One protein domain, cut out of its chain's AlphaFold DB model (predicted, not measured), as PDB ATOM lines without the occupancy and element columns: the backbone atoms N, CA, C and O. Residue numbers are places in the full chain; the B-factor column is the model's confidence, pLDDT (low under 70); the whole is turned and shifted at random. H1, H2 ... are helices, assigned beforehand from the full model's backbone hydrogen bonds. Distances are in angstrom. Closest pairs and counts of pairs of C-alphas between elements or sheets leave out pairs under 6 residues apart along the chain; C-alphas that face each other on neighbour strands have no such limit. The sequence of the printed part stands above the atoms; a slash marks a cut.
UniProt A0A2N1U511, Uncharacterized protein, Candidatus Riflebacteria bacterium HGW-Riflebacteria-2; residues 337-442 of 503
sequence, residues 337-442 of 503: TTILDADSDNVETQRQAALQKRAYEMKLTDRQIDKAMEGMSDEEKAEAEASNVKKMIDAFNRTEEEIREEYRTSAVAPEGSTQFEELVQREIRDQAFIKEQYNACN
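What this domain is: This is residues 337 to 442 of the 503 residues of an uncharacterized protein of Candidatus Riflebacteria bacterium HGW-Riflebacteria-2 (UniProt A0A2N1U511). The last part of helix H5 packs on the middle of the longer H1 at a steep angle, with short H3 in the angle between them. H4 packs on the first half of H5, and H2 folds back loosely from the end of H1. The printed part has 106 residues with five named helices, H1 to H5 in chain order, and no named strand: all helix. It is loose, with a radius of gyration of the C-alphas of 17.2 A, and only just flat, spanning 51 by 34 by 16 A.

How they stand to each other: H1, residues 347 to 374, touches H5, residues 418 to 440, with residues 355 to 363 alone, the same way at a steep tilt of 51 degrees; the closest C-alphas, of Ala 359 and Tyr 438, are 4.8 A apart. H3, residues 392 to 396, touches H1, residues 362 to 366 alone, closest at the C-alphas of Met 362 and Met 392, 5.7 A. H4, residues 400 to 410, touches H5, residues 420 to 428 alone, closest at the C-alphas of Arg 404 and Val 424, 6.4 A. H2, residues 378 to 386, is close to H1 but not clearly touching. In these five helices every O i to N i+4 pair is within hydrogen-bond range.

Where its parts are: H1 begins at C-alpha 347 (-7.433, -14.930, -33.539) and is 40.7 A long. H5, 32.4 A, ends at C-alpha 440 (-11.599, -9.231, -12.268).

The domain as a whole: The C-alphas farthest apart, of Asp 345 and Glu 379, are 52.0 A apart. The printed part has no cut and no long link. pLDDT is under 70 at 33 residues, among them 379 to 392.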
ATOM      1  N   THR A 337      -6.694 -15.137 -11.590       87.94
ATOM      2  CA  THR A 337      -7.560 -15.171 -12.778       87.94
ATOM      3  C   THR A 337      -6.772 -15.651 -14.002       87.94
ATOM      4  O   THR A 337      -5.548 -15.782 -13.956       87.94
ATOM      5  N   THR A 338      -7.465 -15.981 -15.095       89.25
ATOM      6  CA  THR A 338      -6.798 -16.446 -16.322       89.25
ATOM      7  C   THR A 338      -6.285 -15.250 -17.114       89.25
ATOM      8  O   THR A 338      -7.080 -14.418 -17.539       89.25
ATOM      9  N   ILE A 339      -4.974 -15.192 -17.347       91.12
ATOM     10  CA  ILE A 339      -4.365 -14.250 -18.292       91.12
ATOM     11  C   ILE A 339      -4.407 -14.882 -19.680       91.12
ATOM     12  O   ILE A 339      -3.950 -16.012 -19.865       91.12
ATOM     13  N   LEU A 340      -4.990 -14.170 -20.638       90.62
ATOM     14  CA  LEU A 340      -5.110 -14.643 -22.009       90.62
ATOM     15  C   LEU A 340      -3.808 -14.425 -22.782       90.62
ATOM     16  O   LEU A 340      -3.138 -13.405 -22.634       90.62
ATOM     17  N   ASP A 341      -3.471 -15.400 -23.623       87.19
ATOM     18  CA  ASP A 341      -2.245 -15.389 -24.413       87.19
ATOM     19  C   ASP A 341      -2.391 -14.481 -25.643       87.19
ATOM     20  O   ASP A 341      -3.128 -14.791 -26.584       87.19
ATOM     21  N   ALA A 342      -1.680 -13.351 -25.620       84.56
ATOM     22  CA  ALA A 342      -1.647 -12.388 -26.716       84.56
ATOM     23  C   ALA A 342      -0.939 -12.931 -27.972       84.56
ATOM     24  O   ALA A 342      -1.217 -12.441 -29.065       84.56
ATOM     25  N   ASP A 343      -0.096 -13.958 -27.827       87.06
ATOM     26  CA  ASP A 343       0.657 -14.588 -28.917       87.06
ATOM     27  C   ASP A 343      -0.001 -15.892 -29.409       87.06
ATOM     28  O   ASP A 343       0.566 -16.617 -30.227       87.06
ATOM     29  N   SER A 344      -1.219 -16.193 -28.945       87.75
ATOM     30  CA  SER A 344      -1.963 -17.390 -29.341       87.75
ATOM     31  C   SER A 344      -2.182 -17.455 -30.857       87.75
ATOM     32  O   SER A 344      -2.578 -16.467 -31.462       87.75
ATOM     33  N   ASP A 345      -2.067 -18.630 -31.480       87.62
ATOM     34  CA  ASP A 345      -2.429 -18.818 -32.899       87.62
ATOM     35  C   ASP A 345      -3.943 -18.640 -33.171       87.62
ATOM     36  O   ASP A 345      -4.387 -18.587 -34.322       87.62
ATOM     37  N   ASN A 346      -4.767 -18.569 -32.119       91.88
ATOM     38  CA  ASN A 346      -6.202 -18.346 -32.226       91.88
ATOM     39  C   ASN A 346      -6.530 -16.844 -32.216       91.88
ATOM     40  O   ASN A 346      -6.410 -16.175 -31.191       91.88
ATOM     41  N   VAL A 347      -7.044 -16.341 -33.344       86.69
ATOM     42  CA  VAL A 347      -7.433 -14.930 -33.539       86.69
ATOM     43  C   VAL A 347      -8.411 -14.428 -32.469       86.69
ATOM     44  O   VAL A 347      -8.301 -13.287 -32.029       86.69
ATOM     45  N   GLU A 348      -9.356 -15.258 -32.023       85.44
ATOM     46  CA  GLU A 348     -10.310 -14.863 -30.979       85.44
ATOM     47  C   GLU A 348      -9.622 -14.739 -29.615       85.44
ATOM     48  O   GLU A 348      -9.918 -13.814 -28.862       85.44
ATOM     49  N   THR A 349      -8.657 -15.611 -29.315       88.62
ATOM     50  CA  THR A 349      -7.853 -15.531 -28.086       88.62
ATOM     51  C   THR A 349      -6.959 -14.293 -28.087       88.62
ATOM     52  O   THR A 349      -6.957 -13.568 -27.095       88.62
ATOM     53  N   GLN A 350      -6.288 -13.977 -29.203       85.19
ATOM     54  CA  GLN A 350      -5.499 -12.741 -29.342       85.19
ATOM     55  C   GLN A 350      -6.359 -11.493 -29.121       85.19
ATOM     56  O   GLN A 350      -5.984 -10.558 -28.413       85.19
ATOM     57  N   ARG A 351      -7.554 -11.489 -29.715       86.12
ATOM     58  CA  ARG A 351      -8.518 -10.396 -29.598       86.12
ATOM     59  C   ARG A 351      -8.988 -10.216 -28.157       86.12
ATOM     60  O   ARG A 351      -8.973  -9.100 -27.647       86.12
ATOM     61  N   GLN A 352      -9.363 -11.301 -27.483       89.75
ATOM     62  CA  GLN A 352      -9.767 -11.258 -26.078       89.75
ATOM     63  C   GLN A 352      -8.602 -10.861 -25.158       89.75
ATOM     64  O   GLN A 352      -8.818 -10.092 -24.226       89.75
ATOM     65  N   ALA A 353      -7.365 -11.279 -25.446       86.69
ATOM     66  CA  ALA A 353      -6.177 -10.816 -24.725       86.69
ATOM     67  C   ALA A 353      -5.984  -9.294 -24.857       86.69
ATOM     68  O   ALA A 353      -5.746  -8.608 -23.862       86.69
ATOM     69  N   ALA A 354      -6.189  -8.732 -26.054       79.94
ATOM     70  CA  ALA A 354      -6.165  -7.284 -26.260       79.94
ATOM     71  C   ALA A 354      -7.279  -6.557 -25.479       79.94
ATOM     72  O   ALA A 354      -7.033  -5.505 -24.885       79.94
ATOM     73  N   LEU A 355      -8.489  -7.125 -25.422       81.69
ATOM     74  CA  LEU A 355      -9.591  -6.580 -24.618       81.69
ATOM     75  C   LEU A 355      -9.305  -6.661 -23.109       81.69
ATOM     76  O   LEU A 355      -9.600  -5.713 -22.383       81.69
ATOM     77  N   GLN A 356      -8.690  -7.749 -22.635       88.75
ATOM     78  CA  GLN A 356      -8.269  -7.899 -21.240       88.75
ATOM     79  C   GLN A 356      -7.208  -6.851 -20.875       88.75
ATOM     80  O   GLN A 356      -7.298  -6.212 -19.828       88.75
ATOM     81  N   LYS A 357      -6.231  -6.608 -21.760       81.81
ATOM     82  CA  LYS A 357      -5.251  -5.527 -21.589       81.81
ATOM     83  C   LYS A 357      -5.913  -4.147 -21.526       81.81
ATOM     84  O   LYS A 357      -5.605  -3.365 -20.632       81.81
ATOM     85  N   ARG A 358      -6.878  -3.875 -22.408       77.31
ATOM     86  CA  ARG A 358      -7.642  -2.618 -22.403       77.31
ATOM     87  C   ARG A 358      -8.428  -2.417 -21.104       77.31
ATOM     88  O   ARG A 358      -8.464  -1.307 -20.582       77.31
ATOM     89  N   ALA A 359      -9.030  -3.475 -20.561       77.44
ATOM     90  CA  ALA A 359      -9.742  -3.414 -19.284       77.44
ATOM     91  C   ALA A 359      -8.807  -3.071 -18.109       77.44
ATOM     92  O   ALA A 359      -9.169  -2.276 -17.241       77.44
ATOM     93  N   TYR A 360      -7.588  -3.619 -18.108       79.62
ATOM     94  CA  TYR A 360      -6.543  -3.255 -17.150       79.62
ATOM     95  C   TYR A 360      -6.129  -1.782 -17.253       79.62
ATOM     96  O   TYR A 360      -6.073  -1.096 -16.234       79.62
ATOM     97  N   GLU A 361      -5.894  -1.283 -18.468       71.94
ATOM     98  CA  GLU A 361      -5.539   0.121 -18.711       71.94
ATOM     99  C   GLU A 361      -6.650   1.075 -18.249       71.94
ATOM    100  O   GLU A 361      -6.366   2.038 -17.539       71.94
ATOM    101  N   MET A 362      -7.919   0.768 -18.554       68.19
ATOM    102  CA  MET A 362      -9.067   1.540 -18.058       68.19
ATOM    103  C   MET A 362      -9.094   1.596 -16.530       68.19
ATOM    104  O   MET A 362      -9.272   2.669 -15.962       68.19
ATOM    105  N   LYS A 363      -8.862   0.465 -15.852       78.50
ATOM    106  CA  LYS A 363      -8.866   0.414 -14.384       78.50
ATOM    107  C   LYS A 363      -7.716   1.190 -13.753       78.50
ATOM    108  O   LYS A 363      -7.895   1.803 -12.703       78.50
ATOM    109  N   LEU A 364      -6.545   1.186 -14.388       63.59
ATOM    110  CA  LEU A 364      -5.421   2.019 -13.969       63.59
ATOM    111  C   LEU A 364      -5.757   3.509 -14.058       63.59
ATOM    112  O   LEU A 364      -5.484   4.246 -13.111       63.59
ATOM    113  N   THR A 365      -6.348   3.942 -15.173       59.16
ATOM    114  CA  THR A 365      -6.770   5.335 -15.366       59.16
ATOM    115  C   THR A 365      -7.864   5.725 -14.379       59.16
ATOM    116  O   THR A 365      -7.743   6.761 -13.733       59.16
ATOM    117  N   ASP A 366      -8.873   4.878 -14.177       60.59
ATOM    118  CA  ASP A 366      -9.957   5.138 -13.221       60.59
ATOM    119  C   ASP A 366      -9.437   5.270 -11.793       60.59
ATOM    120  O   ASP A 366      -9.844   6.177 -11.072       60.59
ATOM    121  N   ARG A 367      -8.446   4.459 -11.409       65.62
ATOM    122  CA  ARG A 367      -7.753   4.614 -10.124       65.62
ATOM    123  C   ARG A 367      -6.998   5.944 -10.014       65.62
ATOM    124  O   ARG A 367      -6.929   6.512  -8.929       65.62
ATOM    125  N   GLN A 368      -6.382   6.431 -11.093       56.41
ATOM    126  CA  GLN A 368      -5.711   7.739 -11.083       56.41
ATOM    127  C   GLN A 368      -6.715   8.886 -10.956       56.41
ATOM    128  O   GLN A 368      -6.449   9.823 -10.207       56.41
ATOM    129  N   ILE A 369      -7.860   8.785 -11.637       55.34
ATOM    130  CA  ILE A 369      -8.976   9.728 -11.491       55.34
ATOM    131  C   ILE A 369      -9.467   9.718 -10.041       55.34
ATOM    132  O   ILE A 369      -9.540  10.780  -9.433       55.34
ATOM    133  N   ASP A 370      -9.707   8.539  -9.460       63.97
ATOM    134  CA  ASP A 370     -10.142   8.401  -8.064       63.97
ATOM    135  C   ASP A 370      -9.151   9.070  -7.096       63.97
ATOM    136  O   ASP A 370      -9.550   9.877  -6.261       63.97
ATOM    137  N   LYS A 371      -7.844   8.833  -7.263       58.28
ATOM    138  CA  LYS A 371      -6.805   9.468  -6.433       58.28
ATOM    139  C   LYS A 371      -6.702  10.980  -6.614       58.28
ATOM    140  O   LYS A 371      -6.458  11.693  -5.643       58.28
ATOM    141  N   ALA A 372      -6.834  11.468  -7.846       51.69
ATOM    142  CA  ALA A 372      -6.828  12.900  -8.121       51.69
ATOM    143  C   ALA A 372      -8.038  13.572  -7.460       51.69
ATOM    144  O   ALA A 372      -7.869  14.578  -6.778       51.69
ATOM    145  N   MET A 373      -9.221  12.960  -7.579       53.72
ATOM    146  CA  MET A 373     -10.449  13.423  -6.935       53.72
ATOM    147  C   MET A 373     -10.338  13.378  -5.408       53.72
ATOM    148  O   MET A 373     -10.725  14.335  -4.753       53.72
ATOM    149  N   GLU A 374      -9.768  12.330  -4.807       59.91
ATOM    150  CA  GLU A 374      -9.537  12.252  -3.352       59.91
ATOM    151  C   GLU A 374      -8.673  13.404  -2.813       59.91
ATOM    152  O   GLU A 374      -8.886  13.846  -1.682       59.91
ATOM    153  N   GLY A 375      -7.724  13.895  -3.615       48.81
ATOM    154  CA  GLY A 375      -6.852  15.020  -3.271       48.81
ATOM    155  C   GLY A 375      -7.472  16.410  -3.454       48.81
ATOM    156  O   GLY A 375      -6.874  17.383  -3.000       48.81
ATOM    157  N   MET A 376      -8.639  16.510  -4.098       53.62
ATOM    158  CA  MET A 376      -9.342  17.771  -4.365       53.62
ATOM    159  C   MET A 376     -10.256  18.184  -3.204       53.62
ATOM    160  O   MET A 376     -10.782  17.347  -2.459       53.62
ATOM    161  N   SER A 377     -10.482  19.491  -3.070       62.03
ATOM    162  CA  SER A 377     -11.528  20.036  -2.201       62.03
ATOM    163  C   SER A 377     -12.929  19.676  -2.716       62.03
ATOM    164  O   SER A 377     -13.112  19.316  -3.877       62.03
ATOM    165  N   ASP A 378     -13.947  19.765  -1.859       77.00
ATOM    166  CA  ASP A 378     -15.322  19.410  -2.246       77.00
ATOM    167  C   ASP A 378     -15.899  20.347  -3.330       77.00
ATOM    168  O   ASP A 378     -16.735  19.923  -4.128       77.00
ATOM    169  N   GLU A 379     -15.414  21.590  -3.404       61.09
ATOM    170  CA  GLU A 379     -15.763  22.563  -4.449       61.09
ATOM    171  C   GLU A 379     -15.138  22.181  -5.804       61.09
ATOM    172  O   GLU A 379     -15.843  22.132  -6.811       61.09
ATOM    173  N   GLU A 380     -13.857  21.798  -5.824       49.97
ATOM    174  CA  GLU A 380     -13.156  21.321  -7.030       49.97
ATOM    175  C   GLU A 380     -13.712  19.980  -7.537       49.97
ATOM    176  O   GLU A 380     -13.818  19.763  -8.744       49.97
ATOM    177  N   LYS A 381     -14.127  19.082  -6.631       54.72
ATOM    178  CA  LYS A 381     -14.810  17.832  -7.005       54.72
ATOM    179  C   LYS A 381     -16.135  18.107  -7.708       54.72
ATOM    180  O   LYS A 381     -16.411  17.491  -8.734       54.72
ATOM    181  N   ALA A 382     -16.937  19.034  -7.182       61.97
ATOM    182  CA  ALA A 382     -18.213  19.408  -7.787       61.97
ATOM    183  C   ALA A 382     -18.023  20.039  -9.180       61.97
ATOM    184  O   ALA A 382     -18.818  19.784 -10.086       61.97
ATOM    185  N   GLU A 383     -16.952  20.813  -9.379       49.28
ATOM    186  CA  GLU A 383     -16.590  21.389 -10.679       49.28
ATOM    187  C   GLU A 383     -16.076  20.333 -11.677       49.28
ATOM    188  O   GLU A 383     -16.462  20.347 -12.851       49.28
ATOM    189  N   ALA A 384     -15.272  19.368 -11.223       45.94
ATOM    190  CA  ALA A 384     -14.804  18.247 -12.042       45.94
ATOM    191  C   ALA A 384     -15.956  17.316 -12.473       45.94
ATOM    192  O   ALA A 384     -16.025  16.897 -13.633       45.94
ATOM    193  N   GLU A 385     -16.906  17.045 -11.573       54.81
ATOM    194  CA  GLU A 385     -18.131  16.298 -11.881       54.81
ATOM    195  C   GLU A 385     -19.033  17.065 -12.863       54.81
ATOM    196  O   GLU A 385     -19.529  16.478 -13.830       54.81
ATOM    197  N   ALA A 386     -19.193  18.382 -12.683       47.34
ATOM    198  CA  ALA A 386     -19.928  19.245 -13.613       47.34
ATOM    199  C   ALA A 386     -19.260  19.330 -14.999       47.34
ATOM    200  O   ALA A 386     -19.948  19.433 -16.016       47.34
ATOM    201  N   SER A 387     -17.931  19.202 -15.047       38.72
ATOM    202  CA  SER A 387     -17.123  19.126 -16.271       38.72
ATOM    203  C   SER A 387     -17.122  17.735 -16.921       38.72
ATOM    204  O   SER A 387     -16.415  17.506 -17.901       38.72
ATOM    205  N   ASN A 388     -17.957  16.812 -16.427       47.06
ATOM    206  CA  ASN A 388     -18.193  15.495 -17.016       47.06
ATOM    207  C   ASN A 388     -16.953  14.574 -16.993       47.06
ATOM    208  O   ASN A 388     -16.823  13.693 -17.849       47.06
ATOM    209  N   VAL A 389     -16.053  14.745 -16.014       47.03
ATOM    210  CA  VAL A 389     -14.940  13.815 -15.765       47.03
ATOM    211  C   VAL A 389     -15.523  12.487 -15.274       47.03
ATOM    212  O   VAL A 389     -15.761  12.278 -14.087       47.03
ATOM    213  N   LYS A 390     -15.825  11.588 -16.211       56.28
ATOM    214  CA  LYS A 390     -16.333  10.241 -15.929       56.28
ATOM    215  C   LYS A 390     -15.193   9.240 -15.897       56.28
ATOM    216  O   LYS A 390     -14.209   9.383 -16.622       56.28
ATOM    217  N   LYS A 391     -15.381   8.172 -15.121       57.97
ATOM    218  CA  LYS A 391     -14.538   6.981 -15.223       57.97
ATOM    219  C   LYS A 391     -14.562   6.459 -16.659       57.97
ATOM    220  O   LYS A 391     -15.608   6.428 -17.311       57.97
ATOM    221  N   MET A 392     -13.412   6.030 -17.148       65.44
ATOM    222  CA  MET A 392     -13.208   5.437 -18.461       65.44
ATOM    223  C   MET A 392     -14.118   4.234 -18.679       65.44
ATOM    224  O   MET A 392     -14.668   4.098 -19.772       65.44
ATOM    225  N   ILE A 393     -14.331   3.389 -17.661       74.12
ATOM    226  CA  ILE A 393     -15.262   2.260 -17.787       74.12
ATOM    227  C   ILE A 393     -16.712   2.720 -17.998       74.12
ATOM    228  O   ILE A 393     -17.460   2.086 -18.743       74.12
ATOM    229  N   ASP A 394     -17.099   3.846 -17.400       71.19
ATOM    230  CA  ASP A 394     -18.445   4.406 -17.516       71.19
ATOM    231  C   ASP A 394     -18.636   5.124 -18.855       71.19
ATOM    232  O   ASP A 394     -19.685   4.983 -19.476       71.19
ATOM    233  N   ALA A 395     -17.610   5.827 -19.342       63.81
ATOM    234  CA  ALA A 395     -17.601   6.426 -20.675       63.81
ATOM    235  C   ALA A 395     -17.559   5.375 -21.801       63.81
ATOM    236  O   ALA A 395     -18.031   5.622 -22.909       63.81
ATOM    237  N   PHE A 396     -16.984   4.200 -21.532       68.50
ATOM    238  CA  PHE A 396     -16.881   3.113 -22.501       68.50
ATOM    239  C   PHE A 396     -18.183   2.311 -22.662       68.50
ATOM    240  O   PHE A 396     -18.452   1.774 -23.744       68.50
ATOM    241  N   ASN A 397     -18.985   2.211 -21.600       73.12
ATOM    242  CA  ASN A 397     -20.263   1.508 -21.625       73.12
ATOM    243  C   ASN A 397     -21.283   2.306 -22.446       73.12
ATOM    244  O   ASN A 397     -21.732   3.370 -22.032       73.12
ATOM    245  N   ARG A 398     -21.668   1.753 -23.599       78.44
ATOM    246  CA  ARG A 398     -22.699   2.310 -24.485       78.44
ATOM    247  C   ARG A 398     -23.911   1.393 -24.475       78.44
ATOM    248  O   ARG A 398     -23.793   0.187 -24.263       78.44
ATOM    249  N   THR A 399     -25.079   1.960 -24.704       84.31
ATOM    250  CA  THR A 399     -26.307   1.201 -24.928       84.31
ATOM    251  C   THR A 399     -26.278   0.520 -26.299       84.31
ATOM    252  O   THR A 399     -25.590   0.963 -27.221       84.31
ATOM    253  N   GLU A 400     -27.051  -0.557 -26.465       86.94
ATOM    254  CA  GLU A 400     -27.202  -1.210 -27.775       86.94
ATOM    255  C   GLU A 400     -27.705  -0.225 -28.846       86.94
ATOM    256  O   GLU A 400     -27.284  -0.300 -29.998       86.94
ATOM    257  N   GLU A 401     -28.570   0.718 -28.467       86.81
ATOM    258  CA  GLU A 401     -29.103   1.737 -29.371       86.81
ATOM    259  C   GLU A 401     -28.009   2.694 -29.872       86.81
ATOM    260  O   GLU A 401     -27.917   2.928 -31.077       86.81
ATOM    261  N   GLU A 402     -27.115   3.159 -28.993       82.38
ATOM    262  CA  GLU A 402     -25.962   3.995 -29.369       82.38
ATOM    263  C   GLU A 402     -24.987   3.252 -30.296       82.38
ATOM    264  O   GLU A 402     -24.519   3.814 -31.285       82.38
ATOM    265  N   ILE A 403     -24.721   1.970 -30.024       78.69
ATOM    266  CA  ILE A 403     -23.867   1.127 -30.877       78.69
ATOM    267  C   ILE A 403     -24.493   0.962 -32.267       78.69
ATOM    268  O   ILE A 403     -23.807   1.076 -33.286       78.69
ATOM    269  N   ARG A 404     -25.804   0.695 -32.329       83.81
ATOM    270  CA  ARG A 404     -26.535   0.564 -33.597       83.81
ATOM    271  C   ARG A 404     -26.509   1.865 -34.395       83.81
ATOM    272  O   ARG A 404     -26.276   1.811 -35.601       83.81
ATOM    273  N   GLU A 405     -26.704   3.009 -33.743       79.12
ATOM    274  CA  GLU A 405     -26.659   4.326 -34.389       79.12
ATOM    275  C   GLU A 405     -25.269   4.644 -34.966       79.12
ATOM    276  O   GLU A 405     -25.155   5.146 -36.087       79.12
ATOM    277  N   GLU A 406     -24.198   4.283 -34.260       74.56
ATOM    278  CA  GLU A 406     -22.822   4.456 -34.739       74.56
ATOM    279  C   GLU A 406     -22.530   3.597 -35.980       74.56
ATOM    280  O   GLU A 406     -21.998   4.091 -36.983       74.56
ATOM    281  N   TYR A 407     -22.918   2.317 -35.964       74.06
ATOM    282  CA  TYR A 407     -22.755   1.440 -37.129       74.06
ATOM    283  C   TYR A 407     -23.646   1.860 -38.309       74.06
ATOM    284  O   TYR A 407     -23.229   1.732 -39.463       74.06
ATOM    285  N   ARG A 408     -24.837   2.414 -38.038       75.62
ATOM    286  CA  ARG A 408     -25.726   3.000 -39.054       75.62
ATOM    287  C   ARG A 408     -25.070   4.216 -39.710       75.62
ATOM    288  O   ARG A 408     -25.005   4.289 -40.935       75.62
ATOM    289  N   THR A 409     -24.528   5.130 -38.905       71.06
ATOM    290  CA  THR A 409     -23.896   6.379 -39.367       71.06
ATOM    291  C   THR A 409     -22.587   6.132 -40.117       71.06
ATOM    292  O   THR A 409     -22.310   6.783 -41.124       71.06
ATOM    293  N   SER A 410     -21.782   5.171 -39.664       67.75
ATOM    294  CA  SER A 410     -20.499   4.822 -40.294       67.75
ATOM    295  C   SER A 410     -20.639   4.012 -41.589       67.75
ATOM    296  O   SER A 410     -19.655   3.854 -42.312       67.75
ATOM    297  N   ALA A 411     -21.842   3.508 -41.897       77.25
ATOM    298  CA  ALA A 411     -22.159   2.728 -43.097       77.25
ATOM    299  C   ALA A 411     -21.216   1.526 -43.344       77.25
ATOM    300  O   ALA A 411     -21.012   1.104 -44.483       77.25
ATOM    301  N   VAL A 412     -20.645   0.955 -42.274       69.06
ATOM    302  CA  VAL A 412     -19.695  -0.176 -42.337       69.06
ATOM    303  C   VAL A 412     -20.383  -1.456 -42.832       69.06
ATOM    304  O   VAL A 412     -19.755  -2.288 -43.488       69.06
ATOM    305  N   ALA A 413     -21.678  -1.605 -42.546       76.00
ATOM    306  CA  ALA A 413     -22.540  -2.646 -43.092       76.00
ATOM    307  C   ALA A 413     -23.976  -2.110 -43.262       76.00
ATOM    308  O   ALA A 413     -24.389  -1.247 -42.486       76.00
ATOM    309  N   PRO A 414     -24.760  -2.608 -44.239       77.50
ATOM    310  CA  PRO A 414     -26.158  -2.213 -44.395       77.50
ATOM    311  C   PRO A 414     -26.985  -2.591 -43.165       77.50
ATOM    312  O   PRO A 414     -26.939  -3.741 -42.720       77.50
ATOM    313  N   GLU A 415     -27.764  -1.647 -42.645       78.12
ATOM    314  CA  GLU A 415     -28.651  -1.883 -41.505       78.12
ATOM    315  C   GLU A 415     -29.625  -3.042 -41.777       78.12
ATOM    316  O   GLU A 415     -30.171  -3.179 -42.875       78.12
ATOM    317  N   GLY A 416     -29.812  -3.912 -40.780       76.94
ATOM    318  CA  GLY A 416     -30.651  -5.108 -40.887       76.94
ATOM    319  C   GLY A 416     -30.020  -6.273 -41.661       76.94
ATOM    320  O   GLY A 416     -30.644  -7.326 -41.797       76.94
ATOM    321  N   SER A 417     -28.786  -6.128 -42.161       84.75
ATOM    322  CA  SER A 417     -28.021  -7.256 -42.702       84.75
ATOM    323  C   SER A 417     -27.466  -8.148 -41.588       84.75
ATOM    324  O   SER A 417     -27.192  -7.692 -40.479       84.75
ATOM    325  N   THR A 418     -27.215  -9.423 -41.898       88.44
ATOM    326  CA  THR A 418     -26.564 -10.358 -40.962       88.44
ATOM    327  C   THR A 418     -25.206  -9.837 -40.492       88.44
ATOM    328  O   THR A 418     -24.892  -9.930 -39.314       88.44
ATOM    329  N   GLN A 419     -24.436  -9.214 -41.390       84.69
ATOM    330  CA  GLN A 419     -23.140  -8.621 -41.061       84.69
ATOM    331  C   GLN A 419     -23.276  -7.448 -40.080       84.69
ATOM    332  O   GLN A 419     -22.467  -7.321 -39.168       84.69
ATOM    333  N   PHE A 420     -24.295  -6.599 -40.243       82.88
ATOM    334  CA  PHE A 420     -24.569  -5.503 -39.314       82.88
ATOM    335  C   PHE A 420     -24.910  -6.030 -37.916       82.88
ATOM    336  O   PHE A 420     -24.313  -5.598 -36.932       82.88
ATOM    337  N   GLU A 421     -25.799  -7.022 -37.830       87.94
ATOM    338  CA  GLU A 421     -26.158  -7.640 -36.549       87.94
ATOM    339  C   GLU A 421     -24.960  -8.346 -35.895       87.94
ATOM    340  O   GLU A 421     -24.768  -8.240 -34.686       87.94
ATOM    341  N   GLU A 422     -24.096  -9.005 -36.671       88.50
ATOM    342  CA  GLU A 422     -22.864  -9.617 -36.159       88.50
ATOM    343  C   GLU A 422     -21.884  -8.586 -35.580       88.50
ATOM    344  O   GLU A 422     -21.265  -8.856 -34.548       88.50
ATOM    345  N   LEU A 423     -21.748  -7.411 -36.206       83.75
ATOM    346  CA  LEU A 423     -20.906  -6.318 -35.705       83.75
ATOM    347  C   LEU A 423     -21.447  -5.752 -34.389       83.75
ATOM    348  O   LEU A 423     -20.691  -5.638 -33.426       83.75
ATOM    349  N   VAL A 424     -22.753  -5.473 -34.327       85.69
ATOM    350  CA  VAL A 424     -23.428  -4.976 -33.116       85.69
ATOM    351  C   VAL A 424     -23.297  -5.989 -31.976       85.69
ATOM    352  O   VAL A 424     -22.845  -5.647 -30.886       85.69
ATOM    353  N   GLN A 425     -23.607  -7.263 -32.229       90.69
ATOM    354  CA  GLN A 425     -23.501  -8.319 -31.217       90.69
ATOM    355  C   GLN A 425     -22.055  -8.604 -30.801       90.69
ATOM    356  O   GLN A 425     -21.803  -9.046 -29.680       90.69
ATOM    357  N   ARG A 426     -21.078  -8.384 -31.685       86.56
ATOM    358  CA  ARG A 426     -19.662  -8.458 -31.313       86.56
ATOM    359  C   ARG A 426     -19.285  -7.314 -30.376       86.56
ATOM    360  O   ARG A 426     -18.710  -7.597 -29.337       86.56
ATOM    361  N   GLU A 427     -19.672  -6.079 -30.680       84.94
ATOM    362  CA  GLU A 427     -19.388  -4.924 -29.819       84.94
ATOM    363  C   GLU A 427     -20.014  -5.077 -28.423       84.94
ATOM    364  O   GLU A 427     -19.355  -4.836 -27.415       84.94
ATOM    365  N   ILE A 428     -21.259  -5.563 -28.350       89.00
ATOM    366  CA  ILE A 428     -21.943  -5.848 -27.078       89.00
ATOM    367  C   ILE A 428     -21.180  -6.906 -26.271       89.00
ATOM    368  O   ILE A 428     -20.964  -6.740 -25.069       89.00
ATOM    369  N   ARG A 429     -20.744  -7.993 -26.923       91.06
ATOM    370  CA  ARG A 429     -19.932  -9.033 -26.269       91.06
ATOM    371  C   ARG A 429     -18.594  -8.483 -25.786       91.06
ATOM    372  O   ARG A 429     -18.157  -8.853 -24.701       91.06
ATOM    373  N   ASP A 430     -17.978  -7.591 -26.548       87.31
ATOM    374  CA  ASP A 430     -16.692  -6.989 -26.202       87.31
ATOM    375  C   ASP A 430     -16.813  -6.041 -25.016       87.31
ATOM    376  O   ASP A 430     -15.979  -6.088 -24.113       87.31
ATOM    377  N   GLN A 431     -17.881  -5.240 -24.963       86.75
ATOM    378  CA  GLN A 431     -18.187  -4.410 -23.802       86.75
ATOM    379  C   GLN A 431     -18.457  -5.250 -22.553       86.75
ATOM    380  O   GLN A 431     -17.911  -4.958 -21.487       86.75
ATOM    381  N   ALA A 432     -19.237  -6.327 -22.680       91.44
ATOM    382  CA  ALA A 432     -19.494  -7.245 -21.573       91.44
ATOM    383  C   ALA A 432     -18.200  -7.910 -21.073       91.44
ATOM    384  O   ALA A 432     -17.953  -7.940 -19.866       91.44
ATOM    385  N   PHE A 433     -17.351  -8.373 -21.993       92.31
ATOM    386  CA  PHE A 433     -16.067  -8.984 -21.669       92.31
ATOM    387  C   PHE A 433     -15.110  -7.988 -21.002       92.31
ATOM    388  O   PHE A 433     -14.525  -8.301 -19.969       92.31
ATOM    389  N   ILE A 434     -14.986  -6.760 -21.521       85.38
ATOM    390  CA  ILE A 434     -14.176  -5.706 -20.889       85.38
ATOM    391  C   ILE A 434     -14.665  -5.427 -19.471       85.38
ATOM    392  O   ILE A 434     -13.848  -5.336 -18.561       85.38
ATOM    393  N   LYS A 435     -15.981  -5.335 -19.253       91.62
ATOM    394  CA  LYS A 435     -16.548  -5.103 -17.920       91.62
ATOM    395  C   LYS A 435     -16.238  -6.248 -16.955       91.62
ATOM    396  O   LYS A 435     -15.912  -6.003 -15.795       91.62
ATOM    397  N   GLU A 436     -16.306  -7.490 -17.424       94.19
ATOM    398  CA  GLU A 436     -15.895  -8.662 -16.649       94.19
ATOM    399  C   GLU A 436     -14.407  -8.586 -16.273       94.19
ATOM    400  O   GLU A 436     -14.067  -8.679 -15.093       94.19
ATOM    401  N   GLN A 437     -13.528  -8.331 -17.247       94.00
ATOM    402  CA  GLN A 437     -12.083  -8.235 -17.018       94.00
ATOM    403  C   GLN A 437     -11.691  -7.023 -16.163       94.00
ATOM    404  O   GLN A 437     -10.737  -7.101 -15.390       94.00
ATOM    405  N   TYR A 438     -12.431  -5.919 -16.259       90.56
ATOM    406  CA  TYR A 438     -12.272  -4.745 -15.405       90.56
ATOM    407  C   TYR A 438     -12.592  -5.104 -13.952       90.56
ATOM    408  O   TYR A 438     -11.835  -4.780 -13.041       90.56
ATOM    409  N   ASN A 439     -13.684  -5.830 -13.709       92.62
ATOM    410  CA  ASN A 439     -14.049  -6.256 -12.359       92.62
ATOM    411  C   ASN A 439     -13.078  -7.306 -11.795       92.62
ATOM    412  O   ASN A 439     -12.777  -7.265 -10.607       92.62
ATOM    413  N   ALA A 440     -12.563  -8.198 -12.644       92.88
ATOM    414  CA  ALA A 440     -11.599  -9.231 -12.268       92.88
ATOM    415  C   ALA A 440     -10.186  -8.686 -11.972       92.88
ATOM    416  O   ALA A 440      -9.451  -9.285 -11.191       92.88
ATOM    417  N   CYS A 441      -9.808  -7.555 -12.574       92.00
ATOM    418  CA  CYS A 441      -8.521  -6.898 -12.350       92.00
ATOM    419  C   CYS A 441      -8.421  -6.346 -10.917       92.00
ATOM    420  O   CYS A 441      -9.210  -5.492 -10.526       92.00
ATOM    421  N   ASN A 442      -7.446  -6.778 -10.125       90.94
ATOM    422  CA  ASN A 442      -7.189  -6.278  -8.776       90.94
ATOM    423  C   ASN A 442      -6.004  -5.291  -8.773       90.94
ATOM    424  O   ASN A 442      -4.906  -5.638  -9.200       90.94
TER     425      ASN A 442